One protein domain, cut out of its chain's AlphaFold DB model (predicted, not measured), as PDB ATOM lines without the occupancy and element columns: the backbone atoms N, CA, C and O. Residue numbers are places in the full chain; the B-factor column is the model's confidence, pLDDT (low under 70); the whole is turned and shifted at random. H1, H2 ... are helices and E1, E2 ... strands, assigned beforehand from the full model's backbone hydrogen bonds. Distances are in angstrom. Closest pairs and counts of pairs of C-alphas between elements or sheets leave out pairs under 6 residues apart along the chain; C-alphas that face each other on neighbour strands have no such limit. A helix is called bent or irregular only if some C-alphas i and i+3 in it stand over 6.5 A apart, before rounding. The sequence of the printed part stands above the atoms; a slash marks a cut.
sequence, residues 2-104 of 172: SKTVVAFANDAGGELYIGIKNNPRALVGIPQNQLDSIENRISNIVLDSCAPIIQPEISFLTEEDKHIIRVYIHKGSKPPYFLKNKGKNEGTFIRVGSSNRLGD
ATOM      1  N   SER A   2      68.286 -13.397  21.751       94.38
ATOM      2  CA  SER A   2      68.295 -14.831  22.109       94.38
ATOM      3  C   SER A   2      68.871 -15.776  21.046       94.38
ATOM      4  O   SER A   2      69.617 -16.681  21.386       94.38
ATOM      5  N   LYS A   3      68.624 -15.531  19.746       96.62
ATOM      6  CA  LYS A   3      69.256 -16.306  18.653       96.62
ATOM      7  C   LYS A   3      70.788 -16.277  18.710       96.62
ATOM      8  O   LYS A   3      71.424 -17.281  18.433       96.62
ATOM      9  N   THR A   4      71.368 -15.123  19.041       96.12
ATOM     10  CA  THR A   4      72.820 -14.959  19.179       96.12
ATOM     11  C   THR A   4      73.334 -15.694  20.407       96.12
ATOM     12  O   THR A   4      74.352 -16.358  20.321       96.12
ATOM     13  N   VAL A   5      72.603 -15.623  21.521       97.19
ATOM     14  CA  VAL A   5      72.965 -16.322  22.761       97.19
ATOM     15  C   VAL A   5      72.971 -17.837  22.555       97.19
ATOM     16  O   VAL A   5      73.954 -18.493  22.881       97.19
ATOM     17  N   VAL A   6      71.930 -18.380  21.915       97.75
ATOM     18  CA  VAL A   6      71.884 -19.791  21.502       97.75
ATOM     19  C   VAL A   6      73.050 -20.136  20.571       97.75
ATOM     20  O   VAL A   6      73.709 -21.152  20.770       97.75
ATOM     21  N   ALA A   7      73.327 -19.289  19.574       97.12
ATOM     22  CA  ALA A   7      74.423 -19.514  18.636       97.12
ATOM     23  C   ALA A   7      75.798 -19.538  19.315       97.12
ATOM     24  O   ALA A   7      76.614 -20.382  18.964       97.12
ATOM     25  N   PHE A   8      76.042 -18.663  20.293       96.75
ATOM     26  CA  PHE A   8      77.276 -18.665  21.077       96.75
ATOM     27  C   PHE A   8      77.399 -19.919  21.943       96.75
ATOM     28  O   PHE A   8      78.438 -20.574  21.908       96.75
ATOM     29  N   ALA A   9      76.338 -20.307  22.655       96.81
ATOM     30  CA  ALA A   9      76.357 -21.507  23.490       96.81
ATOM     31  C   ALA A   9      76.571 -22.800  22.679       96.81
ATOM     32  O   ALA A   9      77.187 -23.738  23.174       96.81
ATOM     33  N   ASN A  10      76.103 -22.855  21.430       96.44
ATOM     34  CA  ASN A  10      76.316 -23.999  20.535       96.44
ATOM     35  C   ASN A  10      77.672 -24.012  19.818       96.44
ATOM     36  O   ASN A  10      77.963 -24.979  19.115       96.44
ATOM     37  N   ASP A  11      78.467 -22.953  19.941       91.50
ATOM     38  CA  ASP A  11      79.727 -22.796  19.218       91.50
ATOM     39  C   ASP A  11      80.878 -22.523  20.201       91.50
ATOM     40  O   ASP A  11      80.957 -23.173  21.242       91.50
ATOM     41  N   ALA A  12      81.790 -21.596  19.913       89.50
ATOM     42  CA  ALA A  12      82.940 -21.296  20.770       89.50
ATOM     43  C   ALA A  12      82.629 -20.361  21.962       89.50
ATOM     44  O   ALA A  12      83.551 -19.892  22.626       89.50
ATOM     45  N   GLY A  13      81.354 -20.073  22.241       93.69
ATOM     46  CA  GLY A  13      80.960 -18.955  23.098       93.69
ATOM     47  C   GLY A  13      81.028 -17.615  22.359       93.69
ATOM     48  O   GLY A  13      81.113 -17.563  21.128       93.69
ATOM     49  N   GLY A  14      80.952 -16.512  23.099       94.94
ATOM     50  CA  GLY A  14      81.113 -15.180  22.527       94.94
ATOM     51  C   GLY A  14      80.602 -14.047  23.401       94.94
ATOM     52  O   GLY A  14      79.976 -14.252  24.439       94.94
ATOM     53  N   GLU A  15      80.867 -12.828  22.944       95.38
ATOM     54  CA  GLU A  15      80.536 -11.594  23.650       95.38
ATOM     55  C   GLU A  15      79.539 -10.756  22.853       95.38
ATOM     56  O   GLU A  15      79.616 -10.636  21.625       95.38
ATOM     57  N   LEU A  16      78.611 -10.135  23.570       94.06
ATOM     58  CA  LEU A  16      77.700  -9.133  23.048       94.06
ATOM     59  C   LEU A  16      77.859  -7.845  23.852       94.06
ATOM     60  O   LEU A  16      77.827  -7.865  25.076       94.06
ATOM     61  N   TYR A  17      77.962  -6.723  23.149       95.06
ATOM     62  CA  TYR A  17      78.082  -5.404  23.755       95.06
ATOM     63  C   TYR A  17      76.799  -4.602  23.523       95.06
ATOM     64  O   TYR A  17      76.357  -4.448  22.379       95.06
ATOM     65  N   ILE A  18      76.194  -4.098  24.598       95.06
ATOM     66  CA  ILE A  18      75.011  -3.226  24.573       95.06
ATOM     67  C   ILE A  18      75.451  -1.797  24.892       95.06
ATOM     68  O   ILE A  18      76.257  -1.589  25.789       95.06
ATOM     69  N   GLY A  19      74.918  -0.817  24.158       93.81
ATOM     70  CA  GLY A  19      75.405   0.572  24.189       93.81
ATOM     71  C   GLY A  19      76.317   0.926  23.007       93.81
ATOM     72  O   GLY A  19      76.864   2.026  22.955       93.81
ATOM     73  N   ILE A  20      76.453   0.018  22.030       94.00
ATOM     74  CA  ILE A  20      77.221   0.219  20.795       94.00
ATOM     75  C   ILE A  20      76.281   0.154  19.582       94.00
ATOM     76  O   ILE A  20      75.557  -0.825  19.386       94.00
ATOM     77  N   LYS A  21      76.305   1.188  18.735       92.00
ATOM     78  CA  LYS A  21      75.619   1.199  17.436       92.00
ATOM     79  C   LYS A  21      76.427   0.381  16.434       92.00
ATOM     80  O   LYS A  21      77.647   0.487  16.405       92.00
ATOM     81  N   ASN A  22      75.764  -0.415  15.597       86.94
ATOM     82  CA  ASN A  22      76.462  -1.248  14.611       86.94
ATOM     83  C   ASN A  22      76.900  -0.472  13.361       86.94
ATOM     84  O   ASN A  22      78.024  -0.669  12.920       86.94
ATOM     85  N   ASN A  23      76.045   0.405  12.813       89.50
ATOM     86  CA  ASN A  23      76.288   1.104  11.543       89.50
ATOM     87  C   ASN A  23      75.907   2.602  11.624       89.50
ATOM     88  O   ASN A  23      74.715   2.911  11.717       89.50
ATOM     89  N   PRO A  24      76.875   3.540  11.571       90.44
ATOM     90  CA  PRO A  24      78.306   3.301  11.772       90.44
ATOM     91  C   PRO A  24      78.577   2.746  13.177       90.44
ATOM     92  O   PRO A  24      77.755   2.918  14.087       90.44
ATOM     93  N   ARG A  25      79.719   2.072  13.342       90.62
ATOM     94  CA  ARG A  25      80.175   1.587  14.645       90.62
ATOM     95  C   ARG A  25      80.438   2.794  15.538       90.62
ATOM     96  O   ARG A  25      81.344   3.567  15.250       90.62
ATOM     97  N   ALA A  26      79.628   2.982  16.573       93.44
ATOM     98  CA  ALA A  26      79.738   4.152  17.440       93.44
ATOM     99  C   ALA A  26      79.341   3.824  18.875       93.44
ATOM    100  O   ALA A  26      78.370   3.097  19.112       93.44
ATOM    101  N   LEU A  27      80.078   4.397  19.821       92.88
ATOM    102  CA  LEU A  27      79.795   4.285  21.239       92.88
ATOM    103  C   LEU A  27      78.656   5.241  21.623       92.88
ATOM    104  O   LEU A  27      78.828   6.463  21.631       92.88
ATOM    105  N   VAL A  28      77.481   4.678  21.908       94.69
ATOM    106  CA  VAL A  28      76.277   5.434  22.296       94.69
ATOM    107  C   VAL A  28      76.210   5.588  23.812       94.69
ATOM    108  O   VAL A  28      75.878   6.664  24.298       94.69
ATOM    109  N   GLY A  29      76.585   4.536  24.540       94.56
ATOM    110  CA  GLY A  29      76.494   4.487  25.993       94.56
ATOM    111  C   GLY A  29      75.095   4.148  26.503       94.56
ATOM    112  O   GLY A  29      74.107   4.168  25.764       94.56
ATOM    113  N   ILE A  30      75.031   3.815  27.784       96.31
ATOM    114  CA  ILE A  30      73.814   3.549  28.546       96.31
ATOM    115  C   ILE A  30      73.839   4.466  29.777       96.31
ATOM    116  O   ILE A  30      74.880   4.567  30.426       96.31
ATOM    117  N   PRO A  31      72.728   5.140  30.122       96.12
ATOM    118  CA  PRO A  31      72.653   5.921  31.352       96.12
ATOM    119  C   PRO A  31      72.915   5.058  32.592       96.12
ATOM    120  O   PRO A  31      72.345   3.973  32.716       96.12
ATOM    121  N   GLN A  32      73.717   5.558  33.538       94.69
ATOM    122  CA  GLN A  32      74.098   4.827  34.758       94.69
ATOM    123  C   GLN A  32      72.881   4.281  35.525       94.69
ATOM    124  O   GLN A  32      72.884   3.142  35.976       94.69
ATOM    125  N   ASN A  33      71.800   5.062  35.619       96.31
ATOM    126  CA  ASN A  33      70.570   4.675  36.319       96.31
ATOM    127  C   ASN A  33      69.738   3.591  35.603       96.31
ATOM    128  O   ASN A  33      68.710   3.173  36.132       96.31
ATOM    129  N   GLN A  34      70.131   3.162  34.399       96.81
ATOM    130  CA  GLN A  34      69.454   2.113  33.630       96.81
ATOM    131  C   GLN A  34      70.235   0.794  33.584       96.81
ATOM    132  O   GLN A  34      69.670  -0.203  33.131       96.81
ATOM    133  N   LEU A  35      71.495   0.769  34.034       96.06
ATOM    134  CA  LEU A  35      72.378  -0.395  33.900       96.06
ATOM    135  C   LEU A  35      71.775  -1.651  34.537       96.06
ATOM    136  O   LEU A  35      71.521  -2.624  33.825       96.06
ATOM    137  N   ASP A  36      71.423  -1.585  35.821       96.88
ATOM    138  CA  ASP A  36      70.857  -2.714  36.571       96.88
ATOM    139  C   ASP A  36      69.521  -3.195  35.977       96.88
ATOM    140  O   ASP A  36      69.206  -4.386  35.951       96.88
ATOM    141  N   SER A  37      68.704  -2.271  35.461       97.56
ATOM    142  CA  SER A  37      67.426  -2.615  34.825       97.56
ATOM    143  C   SER A  37      67.640  -3.392  33.526       97.56
ATOM    144  O   SER A  37      66.945  -4.378  33.257       97.56
ATOM    145  N   ILE A  38      68.617  -2.973  32.718       96.75
ATOM    146  CA  ILE A  38      68.948  -3.631  31.456       96.75
ATOM    147  C   ILE A  38      69.622  -4.980  31.713       96.75
ATOM    148  O   ILE A  38      69.264  -5.946  31.039       96.75
ATOM    149  N   GLU A  39      70.523  -5.078  32.693       96.56
ATOM    150  CA  GLU A  39      71.113  -6.346  33.138       96.56
ATOM    151  C   GLU A  39      70.026  -7.363  33.499       96.56
ATOM    152  O   GLU A  39      69.952  -8.435  32.892       96.56
ATOM    153  N   ASN A  40      69.125  -7.006  34.418       97.06
ATOM    154  CA  ASN A  40      68.035  -7.888  34.842       97.06
ATOM    155  C   ASN A  40      67.161  -8.318  33.661       97.06
ATOM    156  O   ASN A  40      66.781  -9.484  33.529       97.06
ATOM    157  N   ARG A  41      66.872  -7.388  32.746       97.12
ATOM    158  CA  ARG A  41      66.099  -7.681  31.540       97.12
ATOM    159  C   ARG A  41      66.828  -8.649  30.607       97.12
ATOM    160  O   ARG A  41      66.177  -9.516  30.028       97.12
ATOM    161  N   ILE A  42      68.145  -8.521  30.453       96.62
ATOM    162  CA  ILE A  42      68.967  -9.456  29.677       96.62
ATOM    163  C   ILE A  42      68.902 -10.850  30.300       96.62
ATOM    164  O   ILE A  42      68.573 -11.804  29.590       96.62
ATOM    165  N   SER A  43      69.156 -10.959  31.604       95.69
ATOM    166  CA  SER A  43      69.126 -12.227  32.340       95.69
ATOM    167  C   SER A  43      67.778 -12.931  32.193       95.69
ATOM    168  O   SER A  43      67.739 -14.095  31.794       95.69
ATOM    169  N   ASN A  44      66.673 -12.204  32.386       96.62
ATOM    170  CA  ASN A  44      65.320 -12.746  32.232       96.62
ATOM    171  C   ASN A  44      65.047 -13.209  30.796       96.62
ATOM    172  O   ASN A  44      64.601 -14.333  30.585       96.62
ATOM    173  N   ILE A  45      65.390 -12.397  29.786       96.75
ATOM    174  CA  ILE A  45      65.213 -12.790  28.379       96.75
ATOM    175  C   ILE A  45      65.972 -14.084  28.082       96.75
ATOM    176  O   ILE A  45      65.426 -14.970  27.424       96.75
ATOM    177  N   VAL A  46      67.226 -14.205  28.522       96.19
ATOM    178  CA  VAL A  46      68.036 -15.402  28.260       96.19
ATOM    179  C   VAL A  46      67.447 -16.622  28.966       96.19
ATOM    180  O   VAL A  46      67.236 -17.643  28.303       96.19
ATOM    181  N   LEU A  47      67.121 -16.496  30.253       95.19
ATOM    182  CA  LEU A  47      66.563 -17.570  31.073       95.19
ATOM    183  C   LEU A  47      65.219 -18.072  30.530       95.19
ATOM    184  O   LEU A  47      65.001 -19.282  30.426       95.19
ATOM    185  N   ASP A  48      64.333 -17.161  30.132       96.31
ATOM    186  CA  ASP A  48      62.994 -17.499  29.652       96.31
ATOM    187  C   ASP A  48      63.025 -18.096  28.248       96.31
ATOM    188  O   ASP A  48      62.261 -19.016  27.951       96.31
ATOM    189  N   SER A  49      63.924 -17.618  27.385       97.06
ATOM    190  CA  SER A  49      63.910 -17.980  25.966       97.06
ATOM    191  C   SER A  49      64.776 -19.180  25.589       97.06
ATOM    192  O   SER A  49      64.513 -19.763  24.537       97.06
ATOM    193  N   CYS A  50      65.765 -19.582  26.395       97.56
ATOM    194  CA  CYS A  50      66.752 -20.601  26.007       97.56
ATOM    195  C   CYS A  50      66.601 -21.924  26.777       97.56
ATOM    196  O   CYS A  50      66.381 -21.928  27.987       97.56
ATOM    197  N   ALA A  51      66.751 -23.053  26.082       96.31
ATOM    198  CA  ALA A  51      66.870 -24.386  26.672       96.31
ATOM    199  C   ALA A  51      68.020 -25.172  26.010       96.31
ATOM    200  O   ALA A  51      68.116 -25.138  24.786       96.31
ATOM    201  N   PRO A  52      68.863 -25.910  26.757       95.56
ATOM    202  CA  PRO A  52      69.025 -25.869  28.216       95.56
ATOM    203  C   PRO A  52      69.290 -24.453  28.759       95.56
ATOM    204  O   PRO A  52      69.511 -23.524  27.983       95.56
ATOM    205  N   ILE A  53      69.214 -24.276  30.084       94.81
ATOM    206  CA  ILE A  53      69.433 -22.963  30.713       94.81
ATOM    207  C   ILE A  53      70.831 -22.452  30.340       94.81
ATOM    208  O   ILE A  53      71.815 -23.187  30.430       94.81
ATOM    209  N   ILE A  54      70.899 -21.188  29.923       95.31
ATOM    210  CA  ILE A  54      72.142 -20.466  29.652       95.31
ATOM    211  C   ILE A  54      72.268 -19.383  30.716       95.31
ATOM    212  O   ILE A  54      71.348 -18.584  30.883       95.31
ATOM    213  N   GLN A  55      73.402 -19.350  31.412       94.19
ATOM    214  CA  GLN A  55      73.709 -18.311  32.387       94.19
ATOM    215  C   GLN A  55      74.707 -17.324  31.765       94.19
ATOM    216  O   GLN A  55      75.856 -17.703  31.538       94.19
ATOM    217  N   PRO A  56      74.275 -16.101  31.411       96.00
ATOM    218  CA  PRO A  56      75.182 -15.087  30.893       96.00
ATOM    219  C   PRO A  56      76.056 -14.514  32.015       96.00
ATOM    220  O   PRO A  56      75.569 -14.274  33.118       96.00
ATOM    221  N   GLU A  57      77.320 -14.232  31.713       97.12
ATOM    222  CA  GLU A  57      78.170 -13.377  32.544       97.12
ATOM    223  C   GLU A  57      77.986 -11.932  32.069       97.12
ATOM    224  O   GLU A  57      78.259 -11.609  30.911       97.12
ATOM    225  N   ILE A  58      77.477 -11.065  32.942       96.88
ATOM    226  CA  ILE A  58      77.200  -9.667  32.612       96.88
ATOM    227  C   ILE A  58      78.155  -8.777  33.402       96.88
ATOM    228  O   ILE A  58      78.331  -8.949  34.602       96.88
ATOM    229  N   SER A  59      78.795  -7.838  32.712       97.06
ATOM    230  CA  SER A  59      79.722  -6.872  33.304       97.06
ATOM    231  C   SER A  59      79.502  -5.483  32.716       97.06
ATOM    232  O   SER A  59      79.117  -5.335  31.552       97.06
ATOM    233  N   PHE A  60      79.738  -4.454  33.528       96.94
ATOM    234  CA  PHE A  60      79.662  -3.060  33.105       96.94
ATOM    235  C   PHE A  60      81.058  -2.545  32.782       96.94
ATOM    236  O   PHE A  60      81.989  -2.698  33.570       96.94
ATOM    237  N   LEU A  61      81.193  -1.941  31.609       96.19
ATOM    238  CA  LEU A  61      82.413  -1.300  31.140       96.19
ATOM    239  C   LEU A  61      82.147   0.196  30.996       96.19
ATOM    240  O   LEU A  61      81.036   0.594  30.644       96.19
ATOM    241  N   THR A  62      83.167   1.014  31.223       95.19
ATOM    242  CA  THR A  62      83.105   2.461  31.006       95.19
ATOM    243  C   THR A  62      84.204   2.845  30.031       95.19
ATOM    244  O   THR A  62      85.365   2.536  30.273       95.19
ATOM    245  N   GLU A  63      83.829   3.512  28.946       92.88
ATOM    246  CA  GLU A  63      84.727   3.975  27.886       92.88
ATOM    247  C   GLU A  63      84.263   5.373  27.460       92.88
ATOM    248  O   GLU A  63      83.061   5.574  27.300       92.88
ATOM    249  N   GLU A  64      85.163   6.350  27.305       91.44
ATOM    250  CA  GLU A  64      84.807   7.743  26.946       91.44
ATOM    251  C   GLU A  64      83.627   8.327  27.767       91.44
ATOM    252  O   GLU A  64      82.686   8.896  27.205       91.44
ATOM    253  N   ASP A  65      83.630   8.121  29.090       91.69
ATOM    254  CA  ASP A  65      82.556   8.527  30.022       91.69
ATOM    255  C   ASP A  65      81.159   7.955  29.701       91.69
ATOM    256  O   ASP A  65      80.127   8.458  30.154       91.69
ATOM    257  N   LYS A  66      81.104   6.868  28.927       94.94
ATOM    258  CA  LYS A  66      79.878   6.156  28.562       94.94
ATOM    259  C   LYS A  66      79.911   4.733  29.092       94.94
ATOM    260  O   LYS A  66      80.899   4.017  28.938       94.94
ATOM    261  N   HIS A  67      78.787   4.285  29.640       96.81
ATOM    262  CA  HIS A  67      78.658   2.918  30.137       96.81
ATOM    263  C   HIS A  67      78.192   1.953  29.046       96.81
ATOM    264  O   HIS A  67      77.306   2.263  28.248       96.81
ATOM    265  N   ILE A  68      78.770   0.760  29.027       97.31
ATOM    266  CA  ILE A  68      78.489  -0.334  28.096       97.31
ATOM    267  C   ILE A  68      78.234  -1.581  28.933       97.31
ATOM    268  O   ILE A  68      78.909  -1.812  29.934       97.31
ATOM    269  N   ILE A  69      77.305  -2.424  28.500       97.56
ATOM    270  CA  ILE A  69      77.110  -3.740  29.114       97.56
ATOM    271  C   ILE A  69      77.760  -4.793  28.217       97.56
ATOM    272  O   ILE A  69      77.360  -4.949  27.058       97.56
ATOM    273  N   ARG A  70      78.741  -5.523  28.750       97.38
ATOM    274  CA  ARG A  70      79.313  -6.730  28.142       97.38
ATOM    275  C   ARG A  70      78.534  -7.937  28.649       97.38
ATOM    276  O   ARG A  70      78.428  -8.155  29.849       97.38
ATOM    277  N   VAL A  71      78.009  -8.723  27.719       97.75
ATOM    278  CA  VAL A  71      77.317  -9.989  27.973       97.75
ATOM    279  C   VAL A  71      78.152 -11.098  27.359       97.75
ATOM    280  O   VAL A  71      78.214 -11.223  26.133       97.75
ATOM    281  N   TYR A  72      78.794 -11.894  28.197       97.56
ATOM    282  CA  TYR A  72      79.589 -13.033  27.782       97.56
ATOM    283  C   TYR A  72      78.796 -14.332  27.935       97.56
ATOM    284  O   TYR A  72      78.145 -14.582  28.950       97.56
ATOM    285  N   ILE A  73      78.822 -15.146  26.883       97.25
ATOM    286  CA  ILE A  73      78.186 -16.456  26.822       97.25
ATOM    287  C   ILE A  73      79.287 -17.487  26.628       97.25
ATOM    288  O   ILE A  73      79.964 -17.496  25.600       97.25
ATOM    289  N   HIS A  74      79.438 -18.383  27.596       94.94
ATOM    290  CA  HIS A  74      80.335 -19.521  27.453       94.94
ATOM    291  C   HIS A  74      79.837 -20.486  26.378       94.94
ATOM    292  O   HIS A  74      78.630 -20.629  26.151       94.94
ATOM    293  N   LYS A  75      80.775 -21.223  25.775       93.75
ATOM    294  CA  LYS A  75      80.438 -22.468  25.087       93.75
ATOM    295  C   LYS A  75      79.683 -23.371  26.058       93.75
ATOM    296  O   LYS A  75      80.140 -23.627  27.171       93.75
ATOM    297  N   GLY A  76      78.524 -23.840  25.632       91.81
ATOM    298  CA  GLY A  76      77.680 -24.688  26.443       91.81
ATOM    299  C   GLY A  76      78.221 -26.112  26.531       91.81
ATOM    300  O   GLY A  76      78.771 -26.649  25.571       91.81
ATOM    301  N   SER A  77      78.043 -26.734  27.692       88.00
ATOM    302  CA  SER A  77      78.514 -28.094  27.973       88.00
ATOM    303  C   SER A  77      77.556 -29.182  27.491       88.00
ATOM    304  O   SER A  77      77.966 -30.322  27.314       88.00
ATOM    305  N   LYS A  78      76.277 -28.847  27.273       89.50
ATOM    306  CA  LYS A  78      75.234 -29.804  26.867       89.50
ATOM    307  C   LYS A  78      74.481 -29.346  25.613       89.50
ATOM    308  O   LYS A  78      73.268 -29.138  25.674       89.50
ATOM    309  N   PRO A  79      75.175 -29.130  24.484       93.88
ATOM    310  CA  PRO A  79      74.501 -28.810  23.235       93.88
ATOM    311  C   PRO A  79      73.608 -29.984  22.767       93.88
ATOM    312  O   PRO A  79      73.864 -31.138  23.108       93.88
ATOM    313  N   PRO A  80      72.558 -29.727  21.973       96.88
ATOM    314  CA  PRO A  80      72.198 -28.438  21.401       96.88
ATOM    315  C   PRO A  80      71.375 -27.567  22.359       96.88
ATOM    316  O   PRO A  80      70.385 -28.004  22.945       96.88
ATOM    317  N   TYR A  81      71.736 -26.292  22.415       97.94
ATOM    318  CA  TYR A  81      70.917 -25.206  22.933       97.94
ATOM    319  C   TYR A  81      69.963 -24.717  21.840       97.94
ATOM    320  O   TYR A  81      70.283 -24.720  20.645       97.94
ATOM    321  N   PHE A  82      68.772 -24.295  22.236       98.44
ATOM    322  CA  PHE A  82      67.721 -23.855  21.336       98.44
ATOM    323  C   PHE A  82      66.769 -22.864  22.006       98.44
ATOM    324  O   PHE A  82      66.718 -22.731  23.229       98.44
ATOM    325  N   LEU A  83      65.993 -22.154  21.190       98.38
ATOM    326  CA  LEU A  83      64.909 -21.309  21.679       98.38
ATOM    327  C   LEU A  83      63.717 -22.163  22.129       98.38
ATOM    328  O   LEU A  83      63.156 -22.905  21.322       98.38
ATOM    329  N   LYS A  84      63.282 -22.015  23.386       97.56
ATOM    330  CA  LYS A  84      62.183 -22.801  23.982       97.56
ATOM    331  C   LYS A  84      60.915 -22.764  23.139       97.56
ATOM    332  O   LYS A  84      60.334 -23.803  22.854       97.56
ATOM    333  N   ASN A  85      60.528 -21.573  22.689       97.19
ATOM    334  CA  ASN A  85      59.303 -21.361  21.919       97.19
ATOM    335  C   ASN A  85      59.329 -21.954  20.499       97.19
ATOM    336  O   ASN A  85      58.296 -21.952  19.840       97.19
ATOM    337  N   LYS A  86      60.484 -22.426  20.018       96.94
ATOM    338  CA  LYS A  86      60.646 -23.059  18.700       96.94
ATOM    339  C   LYS A  86      61.034 -24.537  18.775       96.94
ATOM    340  O   LYS A  86      61.097 -25.213  17.753       96.94
ATOM    341  N   GLY A  87      61.336 -25.037  19.972       97.06
ATOM    342  CA  GLY A  87      61.896 -26.371  20.149       97.06
ATOM    343  C   GLY A  87      63.264 -26.543  19.480       97.06
ATOM    344  O   GLY A  87      63.859 -25.604  18.954       97.06
ATOM    345  N   LYS A  88      63.786 -27.770  19.513       96.81
ATOM    346  CA  LYS A  88      65.140 -28.087  19.036       96.81
ATOM    347  C   LYS A  88      65.304 -27.845  17.528       96.81
ATOM    348  O   LYS A  88      66.203 -27.125  17.114       96.81
ATOM    349  N   ASN A  89      64.388 -28.369  16.713       95.62
ATOM    350  CA  ASN A  89      64.523 -28.359  15.250       95.62
ATOM    351  C   ASN A  89      64.485 -26.951  14.635       95.62
ATOM    352  O   ASN A  89      65.237 -26.670  13.709       95.62
ATOM    353  N   GLU A  90      63.638 -26.056  15.147       97.12
ATOM    354  CA  GLU A  90      63.489 -24.696  14.601       97.12
ATOM    355  C   GLU A  90      64.137 -23.615  15.484       97.12
ATOM    356  O   GLU A  90      64.138 -22.423  15.150       97.12
ATOM    357  N   GLY A  91      64.658 -24.020  16.642       97.62
ATOM    358  CA  GLY A  91      65.221 -23.141  17.656       97.62
ATOM    359  C   GLY A  91      66.727 -23.266  17.841       97.62
ATOM    360  O   GLY A  91      67.281 -22.406  18.524       97.62
ATOM    361  N   THR A  92      67.396 -24.273  17.274       98.19
ATOM    362  CA  THR A  92      68.859 -24.406  17.342       98.19
ATOM    363  C   THR A  92      69.529 -23.478  16.337       98.19
ATOM    364  O   THR A  92      69.356 -23.610  15.131       98.19
ATOM    365  N   PHE A  93      70.344 -22.548  16.828       98.00
ATOM    366  CA  PHE A  93      71.156 -21.665  15.990       98.00
ATOM    367  C   PHE A  93      72.637 -21.946  16.213       98.00
ATOM    368  O   PHE A  93      73.040 -22.276  17.326       98.00
ATOM    369  N   ILE A  94      73.432 -21.772  15.163       95.62
ATOM    370  CA  ILE A  94      74.897 -21.785  15.196       95.62
ATOM    371  C   ILE A  94      75.435 -20.500  14.573       95.62
ATOM    372  O   ILE A  94      74.748 -19.840  13.781       95.62
ATOM    373  N   ARG A  95      76.663 -20.127  14.922       92.75
ATOM    374  CA  ARG A  95      77.319 -18.964  14.333       92.75
ATOM    375  C   ARG A  95      78.133 -19.385  13.111       92.75
ATOM    376  O   ARG A  95      78.849 -20.376  13.138       92.75
ATOM    377  N   VAL A  96      77.985 -18.646  12.013       89.12
ATOM    378  CA  VAL A  96      78.756 -18.842  10.778       89.12
ATOM    379  C   VAL A  96      79.227 -17.474  10.302       89.12
ATOM    380  O   VAL A  96      78.423 -16.635   9.869       89.12
ATOM    381  N   GLY A  97      80.534 -17.238  10.430       87.88
ATOM    382  CA  GLY A  97      81.139 -15.927  10.214       87.88
ATOM    383  C   GLY A  97      80.514 -14.870  11.130       87.88
ATOM    384  O   GLY A  97      80.459 -15.025  12.349       87.88
ATOM    385  N   SER A  98      79.993 -13.794  10.544       84.81
ATOM    386  CA  SER A  98      79.339 -12.703  11.281       84.81
ATOM    387  C   SER A  98      77.846 -12.935  11.573       84.81
ATOM    388  O   SER A  98      77.230 -12.127  12.273       84.81
ATOM    389  N   SER A  99      77.260 -14.033  11.081       91.25
ATOM    390  CA  SER A  99      75.810 -14.283  11.082       91.25
ATOM    391  C   SER A  99      75.408 -15.485  11.945       91.25
ATOM    392  O   SER A  99      76.200 -16.399  12.155       91.25
ATOM    393  N   ASN A 100      74.157 -15.505  12.417       94.75
ATOM    394  CA  ASN A 100      73.581 -16.682  13.074       94.75
ATOM    395  C   ASN A 100      72.708 -17.432  12.066       94.75
ATOM    396  O   ASN A 100      71.802 -16.830  11.480       94.75
ATOM    397  N   ARG A 101      72.949 -18.730  11.887       95.88
ATOM    398  CA  ARG A 101      72.193 -19.599  10.979       95.88
ATOM    399  C   ARG A 101      71.384 -20.621  11.766       95.88
ATOM    400  O   ARG A 101      71.796 -21.035  12.848       95.88
ATOM    401  N   LEU A 102      70.222 -20.988  11.230       97.50
ATOM    402  CA  LEU A 102      69.436 -22.106  11.747       97.50
ATOM    403  C   LEU A 102      70.232 -23.396  11.512       97.50
ATOM    404  O   LEU A 102      70.731 -23.601  10.405       97.50
ATOM    405  N   GLY A 103      70.388 -24.210  12.551       95.38
ATOM    406  CA  GLY A 103      71.027 -25.515  12.439       95.38
ATOM    407  C   GLY A 103      70.132 -26.464  11.654       95.38
ATOM    408  O   GLY A 103      68.955 -26.610  11.970       95.38
ATOM    409  N   ASP A 104      70.689 -27.100  10.632       95.19
ATOM    410  CA  ASP A 104      70.027 -28.207   9.955       95.19
ATOM    411  C   ASP A 104      70.106 -29.494  10.792       95.19
ATOM    412  O   ASP A 104      70.711 -29.551  11.869       95.19
TER     413      ASP A 104
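AT A GLANCE: This is residues 2 to 104 of the 172 residues of the protein "Transcriptional regulator" of Nitritalea halalkaliphila LW7 (UniProt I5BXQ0). A three-stranded sheet is covered on one face by the long helix H2 and, toward one end, the short helix H1; the small hairpin E4 E5 packs on H1, and H3 sits beyond that end. The printed part has 103 residues with three named helices and five named strands, in the order H1 E1 H2 E2 E3 H3 E4 E5; the class is mixed, and the main sheet, E1 E3 E2, is antiparallel. It is compact, with a radius of gyration of the C-alphas of 14.3 A, and spans 43 by 27 by 21 A.

IN THESE COORDINATES: The sheet holds E1, residues 14 to 18, E3, residues 66 to 73, 22.7 A long, and E2, residues 57 to 63. H2, residues 32 to 49, is 26.5 A long. H1, residues 2 to 9, begins at C-alpha 2 (68.295, -14.831, 22.109). H3 is residues 84 to 91, E4 93 to 96, and E5 99 to 102, ending at C-alpha 102 (69.436, -22.106, 11.747). H2 and H3 are irregular: C-alphas 33 and 36 are 7.4 A apart, 85 and 88 9.4 A.

HOW THE PARTS SIT: Inner strand E3 pairs with E1, N 16 to O 71 at 2.8 A, and E2, N 61 to O 68 at 2.8 A. H1 and H2 on one face make two layers, at heights over the sheet of 8.5 A and 9.5 A. E1, H2 and E2 form a split strand-helix-strand unit, E3 between its same-way strands, with a right-handed crossover. H2, with residues 45 to 49 alone, touches H1, about perpendicular at 77 degrees; the closest C-alphas, Ser 2 and Val 46, are 6.2 A apart. The closest C-alphas of H1 and E4, Ala 7 and Ile 94, are 4.1 A apart. In the hairpin E4 E5, N 94 and O 101 are 2.9 A apart, within hydrogen-bond range. H3 only just touches H2, with 3 pairs of C-alphas within 8 A, the closest Ser 49 and Lys 84 at 5.5 A. O i to N i+4 pairs are within range throughout H1, in 12 of 14 in H2 and 1 of 4 in H3, where O i to N i+3 gives 1 of 5.

THE WHOLE: The farthest C-alphas, Asp 65 and Asp 104, are 43.7 A apart. The printed part has no cut; the link E1 to H2, 13 residues, is long. Mean pLDDT of the printed part is 95.1, and no printed residue is under 70.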